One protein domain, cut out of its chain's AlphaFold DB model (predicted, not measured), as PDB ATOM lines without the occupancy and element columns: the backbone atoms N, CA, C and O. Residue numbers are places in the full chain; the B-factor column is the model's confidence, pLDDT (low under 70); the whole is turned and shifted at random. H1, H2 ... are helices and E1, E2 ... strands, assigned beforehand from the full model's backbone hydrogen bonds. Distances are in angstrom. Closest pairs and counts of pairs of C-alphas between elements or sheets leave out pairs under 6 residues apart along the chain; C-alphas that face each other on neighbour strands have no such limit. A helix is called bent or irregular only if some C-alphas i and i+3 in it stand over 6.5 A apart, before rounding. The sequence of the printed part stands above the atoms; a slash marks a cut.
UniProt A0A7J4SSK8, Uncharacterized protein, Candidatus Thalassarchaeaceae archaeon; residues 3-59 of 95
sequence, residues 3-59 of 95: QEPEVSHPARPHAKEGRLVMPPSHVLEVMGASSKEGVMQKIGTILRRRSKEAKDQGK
ATOM      1  N   GLN A   3     120.711 150.097 120.114       93.12
ATOM      2  CA  GLN A   3     121.780 150.878 119.492       93.12
ATOM      3  C   GLN A   3     122.751 149.924 118.802       93.12
ATOM      4  O   GLN A   3     123.197 148.947 119.397       93.12
ATOM      5  N   GLU A   4     123.057 150.204 117.544       93.94
ATOM      6  CA  GLU A   4     123.955 149.418 116.705       93.94
ATOM      7  C   GLU A   4     125.053 150.354 116.172       93.94
ATOM      8  O   GLU A   4     124.899 150.927 115.094       93.94
ATOM      9  N   PRO A   5     126.137 150.584 116.933       91.75
ATOM     10  CA  PRO A   5     127.137 151.603 116.600       91.75
ATOM     11  C   PRO A   5     127.972 151.261 115.357       91.75
ATOM     12  O   PRO A   5     128.359 152.155 114.616       91.75
ATOM     13  N   GLU A   6     128.196 149.974 115.084       90.38
ATOM     14  CA  GLU A   6     129.052 149.510 113.980       90.38
ATOM     15  C   GLU A   6     128.317 149.377 112.633       90.38
ATOM     16  O   GLU A   6     128.920 149.035 111.615       90.38
ATOM     17  N   VAL A   7     127.004 149.626 112.595       93.00
ATOM     18  CA  VAL A   7     126.200 149.444 111.379       93.00
ATOM     19  C   VAL A   7     126.391 150.617 110.417       93.00
ATOM     20  O   VAL A   7     126.291 151.785 110.790       93.00
ATOM     21  N   SER A   8     126.610 150.295 109.142       93.19
ATOM     22  CA  SER A   8     126.678 151.269 108.053       93.19
ATOM     23  C   SER A   8     125.381 151.314 107.248       93.19
ATOM     24  O   SER A   8     124.715 150.301 107.037       93.19
ATOM     25  N   HIS A   9     125.042 152.497 106.733       91.88
ATOM     26  CA  HIS A   9     123.925 152.650 105.806       91.88
ATOM     27  C   HIS A   9     124.285 152.021 104.443       91.88
ATOM     28  O   HIS A   9     125.397 152.252 103.967       91.88
ATOM     29  N   PRO A  10     123.376 151.304 103.753       93.81
ATOM     30  CA  PRO A  10     123.689 150.637 102.480       93.81
ATOM     31  C   PRO A  10     124.190 151.606 101.400       93.81
ATOM     32  O   PRO A  10     125.133 151.311 100.678       93.81
ATOM     33  N   ALA A  11     123.620 152.812 101.339       95.06
ATOM     34  CA  ALA A  11     124.089 153.867 100.435       95.06
ATOM     35  C   ALA A  11     125.478 154.449 100.798       95.06
ATOM     36  O   ALA A  11     126.066 155.165  99.989       95.06
ATOM     37  N   ARG A  12     125.986 154.209 102.016       92.06
ATOM     38  CA  ARG A  12     127.248 154.760 102.551       92.06
ATOM     39  C   ARG A  12     127.990 153.703 103.395       92.06
ATOM     40  O   ARG A  12     128.111 153.860 104.612       92.06
ATOM     41  N   PRO A  13     128.519 152.636 102.769       90.75
ATOM     42  CA  PRO A  13     129.050 151.469 103.482       90.75
ATOM     43  C   PRO A  13     130.281 151.765 104.355       90.75
ATOM     44  O   PRO A  13     130.498 151.100 105.364       90.75
ATOM     45  N   HIS A  14     131.072 152.786 104.017       90.94
ATOM     46  CA  HIS A  14     132.311 153.119 104.734       90.94
ATOM     47  C   HIS A  14     132.141 154.164 105.846       90.94
ATOM     48  O   HIS A  14     133.106 154.466 106.541       90.94
ATOM     49  N   ALA A  15     130.951 154.752 106.003       89.25
ATOM     50  CA  ALA A  15     130.762 155.908 106.879       89.25
ATOM     51  C   ALA A  15     130.620 155.550 108.370       89.25
ATOM     52  O   ALA A  15     130.828 156.432 109.197       89.25
ATOM     53  N   LYS A  16     130.293 154.286 108.701       89.25
ATOM     54  CA  LYS A  16     130.139 153.774 110.080       89.25
ATOM     55  C   LYS A  16     129.337 154.722 110.986       89.25
ATOM     56  O   LYS A  16     129.771 155.111 112.062       89.25
ATOM     57  N   GLU A  17     128.178 155.155 110.494       89.06
ATOM     58  CA  GLU A  17     127.338 156.166 111.155       89.06
ATOM     59  C   GLU A  17     126.545 155.602 112.347       89.06
ATOM     60  O   GLU A  17     126.028 156.371 113.159       89.06
ATOM     61  N   GLY A  18     126.443 154.274 112.447       94.00
ATOM     62  CA  GLY A  18     125.613 153.576 113.418       94.00
ATOM     63  C   GLY A  18     124.119 153.624 113.081       94.00
ATOM     64  O   GLY A  18     123.663 154.304 112.155       94.00
ATOM     65  N   ARG A  19     123.323 152.880 113.851       94.00
ATOM     66  CA  ARG A  19     121.861 152.829 113.743       94.00
ATOM     67  C   ARG A  19     121.218 152.790 115.127       94.00
ATOM     68  O   ARG A  19     121.665 152.079 116.019       94.00
ATOM     69  N   LEU A  20     120.119 153.522 115.288       92.88
ATOM     70  CA  LEU A  20     119.242 153.437 116.454       92.88
ATOM     71  C   LEU A  20     117.890 152.868 116.017       92.88
ATOM     72  O   LEU A  20     117.248 153.403 115.112       92.88
ATOM     73  N   VAL A  21     117.453 151.790 116.664       94.25
ATOM     74  CA  VAL A  21     116.146 151.165 116.441       94.25
ATOM     75  C   VAL A  21     115.257 151.421 117.654       94.25
ATOM     76  O   VAL A  21     115.564 151.012 118.780       94.25
ATOM     77  N   MET A  22     114.137 152.099 117.418       92.25
ATOM     78  CA  MET A  22     113.141 152.424 118.436       92.25
ATOM     79  C   MET A  22     111.722 152.117 117.953       92.25
ATOM     80  O   MET A  22     111.449 152.256 116.760       92.25
ATOM     81  N   PRO A  23     110.811 151.753 118.873       94.44
ATOM     82  CA  PRO A  23     109.386 151.704 118.577       94.44
ATOM     83  C   PRO A  23     108.869 153.089 118.148       94.44
ATOM     84  O   PRO A  23     109.179 154.072 118.827       94.44
ATOM     85  N   PRO A  24     108.065 153.189 117.073       91.44
ATOM     86  CA  PRO A  24     107.526 154.469 116.615       91.44
ATOM     87  C   PRO A  24     106.693 155.198 117.675       91.44
ATOM     88  O   PRO A  24     106.838 156.407 117.817       91.44
ATOM     89  N   SER A  25     105.878 154.473 118.448       92.94
ATOM     90  CA  SER A  25     105.030 155.028 119.515       92.94
ATOM     91  C   SER A  25     105.835 155.843 120.522       92.94
ATOM     92  O   SER A  25     105.552 157.015 120.746       92.94
ATOM     93  N   HIS A  26     106.910 155.249 121.038       93.00
ATOM     94  CA  HIS A  26     107.799 155.892 122.000       93.00
ATOM     95  C   HIS A  26     108.444 157.158 121.418       93.00
ATOM     96  O   HIS A  26     108.581 158.167 122.100       93.00
ATOM     97  N   VAL A  27     108.849 157.126 120.143       92.56
ATOM     98  CA  VAL A  27     109.477 158.286 119.494       92.56
ATOM     99  C   VAL A  27     108.482 159.434 119.328       92.56
ATOM    100  O   VAL A  27     108.841 160.585 119.563       92.56
ATOM    101  N   LEU A  28     107.246 159.133 118.929       94.00
ATOM    102  CA  LEU A  28     106.192 160.134 118.753       94.00
ATOM    103  C   LEU A  28     105.818 160.794 120.087       94.00
ATOM    104  O   LEU A  28     105.696 162.017 120.142       94.00
ATOM    105  N   GLU A  29     105.722 159.999 121.155       93.38
ATOM    106  CA  GLU A  29     105.423 160.463 122.513       93.38
ATOM    107  C   GLU A  29     106.540 161.355 123.071       93.38
ATOM    108  O   GLU A  29     106.301 162.521 123.381       93.38
ATOM    109  N   VAL A  30     107.785 160.862 123.103       91.94
ATOM    110  CA  VAL A  30     108.934 161.606 123.654       91.94
ATOM    111  C   VAL A  30     109.205 162.891 122.877       91.94
ATOM    112  O   VAL A  30     109.545 163.922 123.455       91.94
ATOM    113  N   MET A  31     109.062 162.847 121.552       91.12
ATOM    114  CA  MET A  31     109.281 164.023 120.717       91.12
ATOM    115  C   MET A  31     108.044 164.921 120.640       91.12
ATOM    116  O   MET A  31     108.148 166.013 120.077       91.12
ATOM    117  N   GLY A  32     106.885 164.505 121.160       92.81
ATOM    118  CA  GLY A  32     105.613 165.230 121.067       92.81
ATOM    119  C   GLY A  32     105.236 165.580 119.624       92.81
ATOM    120  O   GLY A  32     104.946 166.742 119.325       92.81
ATOM    121  N   ALA A  33     105.378 164.634 118.698       93.06
ATOM    122  CA  ALA A  33     105.089 164.821 117.275       93.06
ATOM    123  C   ALA A  33     104.170 163.705 116.775       93.06
ATOM    124  O   ALA A  33     104.260 162.577 117.238       93.06
ATOM    125  N   SER A  34     103.306 164.013 115.809       90.75
ATOM    126  CA  SER A  34     102.314 163.073 115.266       90.75
ATOM    127  C   SER A  34     102.746 162.400 113.960       90.75
ATOM    128  O   SER A  34     102.107 161.453 113.515       90.75
ATOM    129  N   SER A  35     103.831 162.868 113.333       94.50
ATOM    130  CA  SER A  35     104.301 162.370 112.040       94.50
ATOM    131  C   SER A  35     105.804 162.099 112.031       94.50
ATOM    132  O   SER A  35     106.584 162.718 112.759       94.50
ATOM    133  N   LYS A  36     106.222 161.190 111.140       92.94
ATOM    134  CA  LYS A  36     107.638 160.873 110.891       92.94
ATOM    135  C   LYS A  36     108.447 162.129 110.565       92.94
ATOM    136  O   LYS A  36     109.551 162.302 111.072       92.94
ATOM    137  N   GLU A  37     107.898 163.008 109.735       95.75
ATOM    138  CA  GLU A  37     108.559 164.253 109.345       95.75
ATOM    139  C   GLU A  37     108.693 165.223 110.521       95.75
ATOM    140  O   GLU A  37     109.775 165.771 110.731       95.75
ATOM    141  N   GLY A  38     107.647 165.362 111.344       95.44
ATOM    142  CA  GLY A  38     107.682 166.211 112.537       95.44
ATOM    143  C   GLY A  38     108.735 165.751 113.547       95.44
ATOM    144  O   GLY A  38     109.488 166.569 114.081       95.44
ATOM    145  N   VAL A  39     108.858 164.435 113.750       95.62
ATOM    146  CA  VAL A  39     109.936 163.841 114.556       95.62
ATOM    147  C   VAL A  39     111.305 164.214 113.983       95.62
ATOM    148  O   VAL A  39     112.156 164.741 114.702       95.62
ATOM    149  N   MET A  40     111.522 163.986 112.684       95.69
ATOM    150  CA  MET A  40     112.809 164.255 112.032       95.69
ATOM    151  C   MET A  40     113.188 165.738 112.079       95.69
ATOM    152  O   MET A  40     114.355 166.068 112.310       95.69
ATOM    153  N   GLN A  41     112.216 166.639 111.925       96.00
ATOM    154  CA  GLN A  41     112.433 168.078 112.035       96.00
ATOM    155  C   GLN A  41     112.892 168.465 113.446       96.00
ATOM    156  O   GLN A  41     113.891 169.176 113.580       96.00
ATOM    157  N   LYS A  42     112.224 167.963 114.495       95.88
ATOM    158  CA  LYS A  42     112.608 168.229 115.894       95.88
ATOM    159  C   LYS A  42     113.991 167.669 116.237       95.88
ATOM    160  O   LYS A  42     114.786 168.345 116.887       95.88
ATOM    161  N   ILE A  43     114.325 166.470 115.763       95.25
ATOM    162  CA  ILE A  43     115.678 165.911 115.921       95.25
ATOM    163  C   ILE A  43     116.707 166.829 115.243       95.25
ATOM    164  O   ILE A  43     117.724 167.187 115.843       95.25
ATOM    165  N   GLY A  44     116.425 167.264 114.012       95.81
ATOM    166  CA  GLY A  44     117.297 168.161 113.257       95.81
ATOM    167  C   GLY A  44     117.537 169.508 113.946       95.81
ATOM    168  O   GLY A  44     118.677 169.983 113.980       95.81
ATOM    169  N   THR A  45     116.505 170.122 114.535       96.50
ATOM    170  CA  THR A  45     116.646 171.402 115.253       96.50
ATOM    171  C   THR A  45     117.508 171.259 116.506       96.50
ATOM    172  O   THR A  45     118.405 172.084 116.715       96.50
ATOM    173  N   ILE A  46     117.317 170.190 117.286       96.06
ATOM    174  CA  ILE A  46     118.119 169.891 118.483       96.06
ATOM    175  C   ILE A  46     119.589 169.671 118.110       96.06
ATOM    176  O   ILE A  46     120.478 170.293 118.699       96.06
ATOM    177  N   LEU A  47     119.870 168.834 117.107       94.88
ATOM    178  CA  LEU A  47     121.244 168.558 116.669       94.88
ATOM    179  C   LEU A  47     121.932 169.808 116.119       94.88
ATOM    180  O   LEU A  47     123.109 170.047 116.400       94.88
ATOM    181  N   ARG A  48     121.203 170.645 115.374       95.12
ATOM    182  CA  ARG A  48     121.736 171.916 114.875       95.12
ATOM    183  C   ARG A  48     122.088 172.863 116.016       95.12
ATOM    184  O   ARG A  48     123.133 173.506 115.941       95.12
ATOM    185  N   ARG A  49     121.242 172.955 117.047       95.94
ATOM    186  CA  ARG A  49     121.514 173.759 118.245       95.94
ATOM    187  C   ARG A  49     122.780 173.268 118.949       95.94
ATOM    188  O   ARG A  49     123.718 174.047 119.077       95.94
ATOM    189  N   ARG A  50     122.864 171.969 119.256       93.69
ATOM    190  CA  ARG A  50     124.053 171.358 119.881       93.69
ATOM    191  C   ARG A  50     125.323 171.559 119.053       93.69
ATOM    192  O   ARG A  50     126.385 171.829 119.597       93.69
ATOM    193  N   SER A  51     125.225 171.461 117.726       90.00
ATOM    194  CA  SER A  51     126.366 171.700 116.835       90.00
ATOM    195  C   SER A  51     126.826 173.159 116.833       90.00
ATOM    196  O   SER A  51     128.017 173.399 116.660       90.00
ATOM    197  N   LYS A  52     125.915 174.129 116.991       92.75
ATOM    198  CA  LYS A  52     126.287 175.542 117.149       92.75
ATOM    199  C   LYS A  52     126.972 175.769 118.493       92.75
ATOM    200  O   LYS A  52     128.102 176.230 118.499       92.75
ATOM    201  N   GLU A  53     126.353 175.308 119.578       92.06
ATOM    202  CA  GLU A  53     126.906 175.413 120.935       92.06
ATOM    203  C   GLU A  53     128.308 174.779 121.029       92.06
ATOM    204  O   GLU A  53     129.216 175.360 121.612       92.06
ATOM    205  N   ALA A  54     128.533 173.627 120.386       87.19
ATOM    206  CA  ALA A  54     129.850 172.989 120.346       87.19
ATOM    207  C   ALA A  54     130.910 173.798 119.572       87.19
ATOM    208  O   ALA A  54     132.083 173.768 119.942       87.19
ATOM    209  N   LYS A  55     130.515 174.515 118.510       85.50
ATOM    210  CA  LYS A  55     131.423 175.407 117.768       85.50
ATOM    211  C   LYS A  55     131.781 176.636 118.587       85.50
ATOM    212  O   LYS A  55     132.941 177.028 118.589       85.50
ATOM    213  N   ASP A  56     130.803 177.200 119.288       85.00
ATOM    214  CA  ASP A  56     131.010 178.361 120.156       85.00
ATOM    215  C   ASP A  56     131.941 178.004 121.334       85.00
ATOM    216  O   ASP A  56     132.728 178.830 121.779       85.00
ATOM    217  N   GLN A  57     131.935 176.737 121.770       83.62
ATOM    218  CA  GLN A  57     132.863 176.173 122.764       83.62
ATOM    219  C   GLN A  57     134.253 175.799 122.204       83.62
ATOM    220  O   GLN A  57     135.042 175.175 122.911       83.62
ATOM    221  N   GLY A  58     134.567 176.118 120.942       67.69
ATOM    222  CA  GLY A  58     135.892 175.874 120.361       67.69
ATOM    223  C   GLY A  58     136.225 174.402 120.091       67.69
ATOM    224  O   GLY A  58     137.388 174.065 119.875       67.69
ATOM    225  N   LYS A  59     135.235 173.497 120.073       60.72
ATOM    226  CA  LYS A  59     135.448 172.115 119.616       60.72
ATOM    227  C   LYS A  59     135.539 172.125 118.095       60.72
ATOM    228  O   LYS A  59     134.538 171.950 117.392       60.72
TER     229      LYS A  59
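Overview. This is residues 3 to 59 of the 95 residues of an uncharacterized protein of Candidatus Thalassarchaeaceae archaeon (UniProt A0A7J4SSK8). The model is an open C: residues 3 to 18, a folded-back loop, and the short strand E1 make one arm, the short helix H1 makes the closed side, and the long helix H2 makes the other arm. The gap between the two arms is empty, and the far part of H2 sticks out with residues 44 to 50 and 52 to 58 standing free. The printed part has 57 residues with one named strand and two named helices, in the order E1, H1, H2, and its class is mostly helix. The whole is loose, with a radius of gyration of the C-alphas of 14.1 A, and the C-alphas span 36 by 29 by 18 A along their three main axes.

Along the chain. The printed part begins at Gln 3, whose C-alpha is at (121.780, 150.878, 119.492). Residues 3 to 18 are a stretch of 16 residues with no named element. E1 follows as residues 19 to 21, from Arg 19 to Val 21, three residues in all. Its first C-alpha, that of Arg 19, is at (121.861, 152.829, 113.743). H1 is residues 24 to 31, from Pro 24 to Met 31, with 10.5 A from its first to its last C-alpha. C-alpha 24 is at (107.526, 154.469, 116.615). H2 is residues 36 to 56, from Lys 36 to Asp 56, and with 21 residues it is the longest helix, 30.6 A from its first to its last C-alpha. It begins with C-alpha 36 at (107.638, 160.873, 110.891) and ends with C-alpha 56 at (131.010, 178.361, 120.156). Neither helix is bent or irregular.

Arrangement. E1 pairs with no named strand. A short pairing lies beside it: residues 3 to 4 are paired with residues 19 to 20 of E1, antiparallel. Between these two stretches the backbone runs out through residues 5 to 18 and comes back. E1 is joined to H1 by a tight link of 2 residues, Met 22 and Pro 23. E1 and H1 are apart, with no C-alpha of the one within 8 A of the other. H1 is joined to H2 by a tight link of 4 residues, 32 to 35. H1 and H2 touch, with 4 pairs of C-alphas within 8 A. The closest C-alphas of the two helices are those of Met 31 and Val 39, 6.2 A apart. H2 touches H1 with residues 39 to 42 alone. Their lines stand at a steep tilt of 45 degrees, and they run the same way. Their centres are 16.7 A apart. E1 and H2 are apart. In H1 and H2 every pair of O i and N i+4 is within hydrogen-bond range.

Size, cuts and confidence. The two C-alphas farthest apart in the domain are those of Ser 25, in H1, and Gly 58, after H2, at 37.3 A. The first and last printed C-alphas, those of Gln 3 and Lys 59, are 25.3 A apart. The C-alphas of residues 3 to 18 lie 11 to 19 A from the mean of the C-alphas. Residues 44 to 50, which belong to H2, stand free, and so do residues 52 to 58, of which 52 to 56 belong to H2. Without these stretches the body has 43 residues, spans 33 by 28 by 20 A and has a radius of gyration of 13.0 A. The printed part has no cut, and neither of its two links is long. It begins at residue 3 and ends at residue 59 of a full chain of 95 residues. The mean pLDDT of the printed part is 91.7, and residues 58 to 59 are under 70.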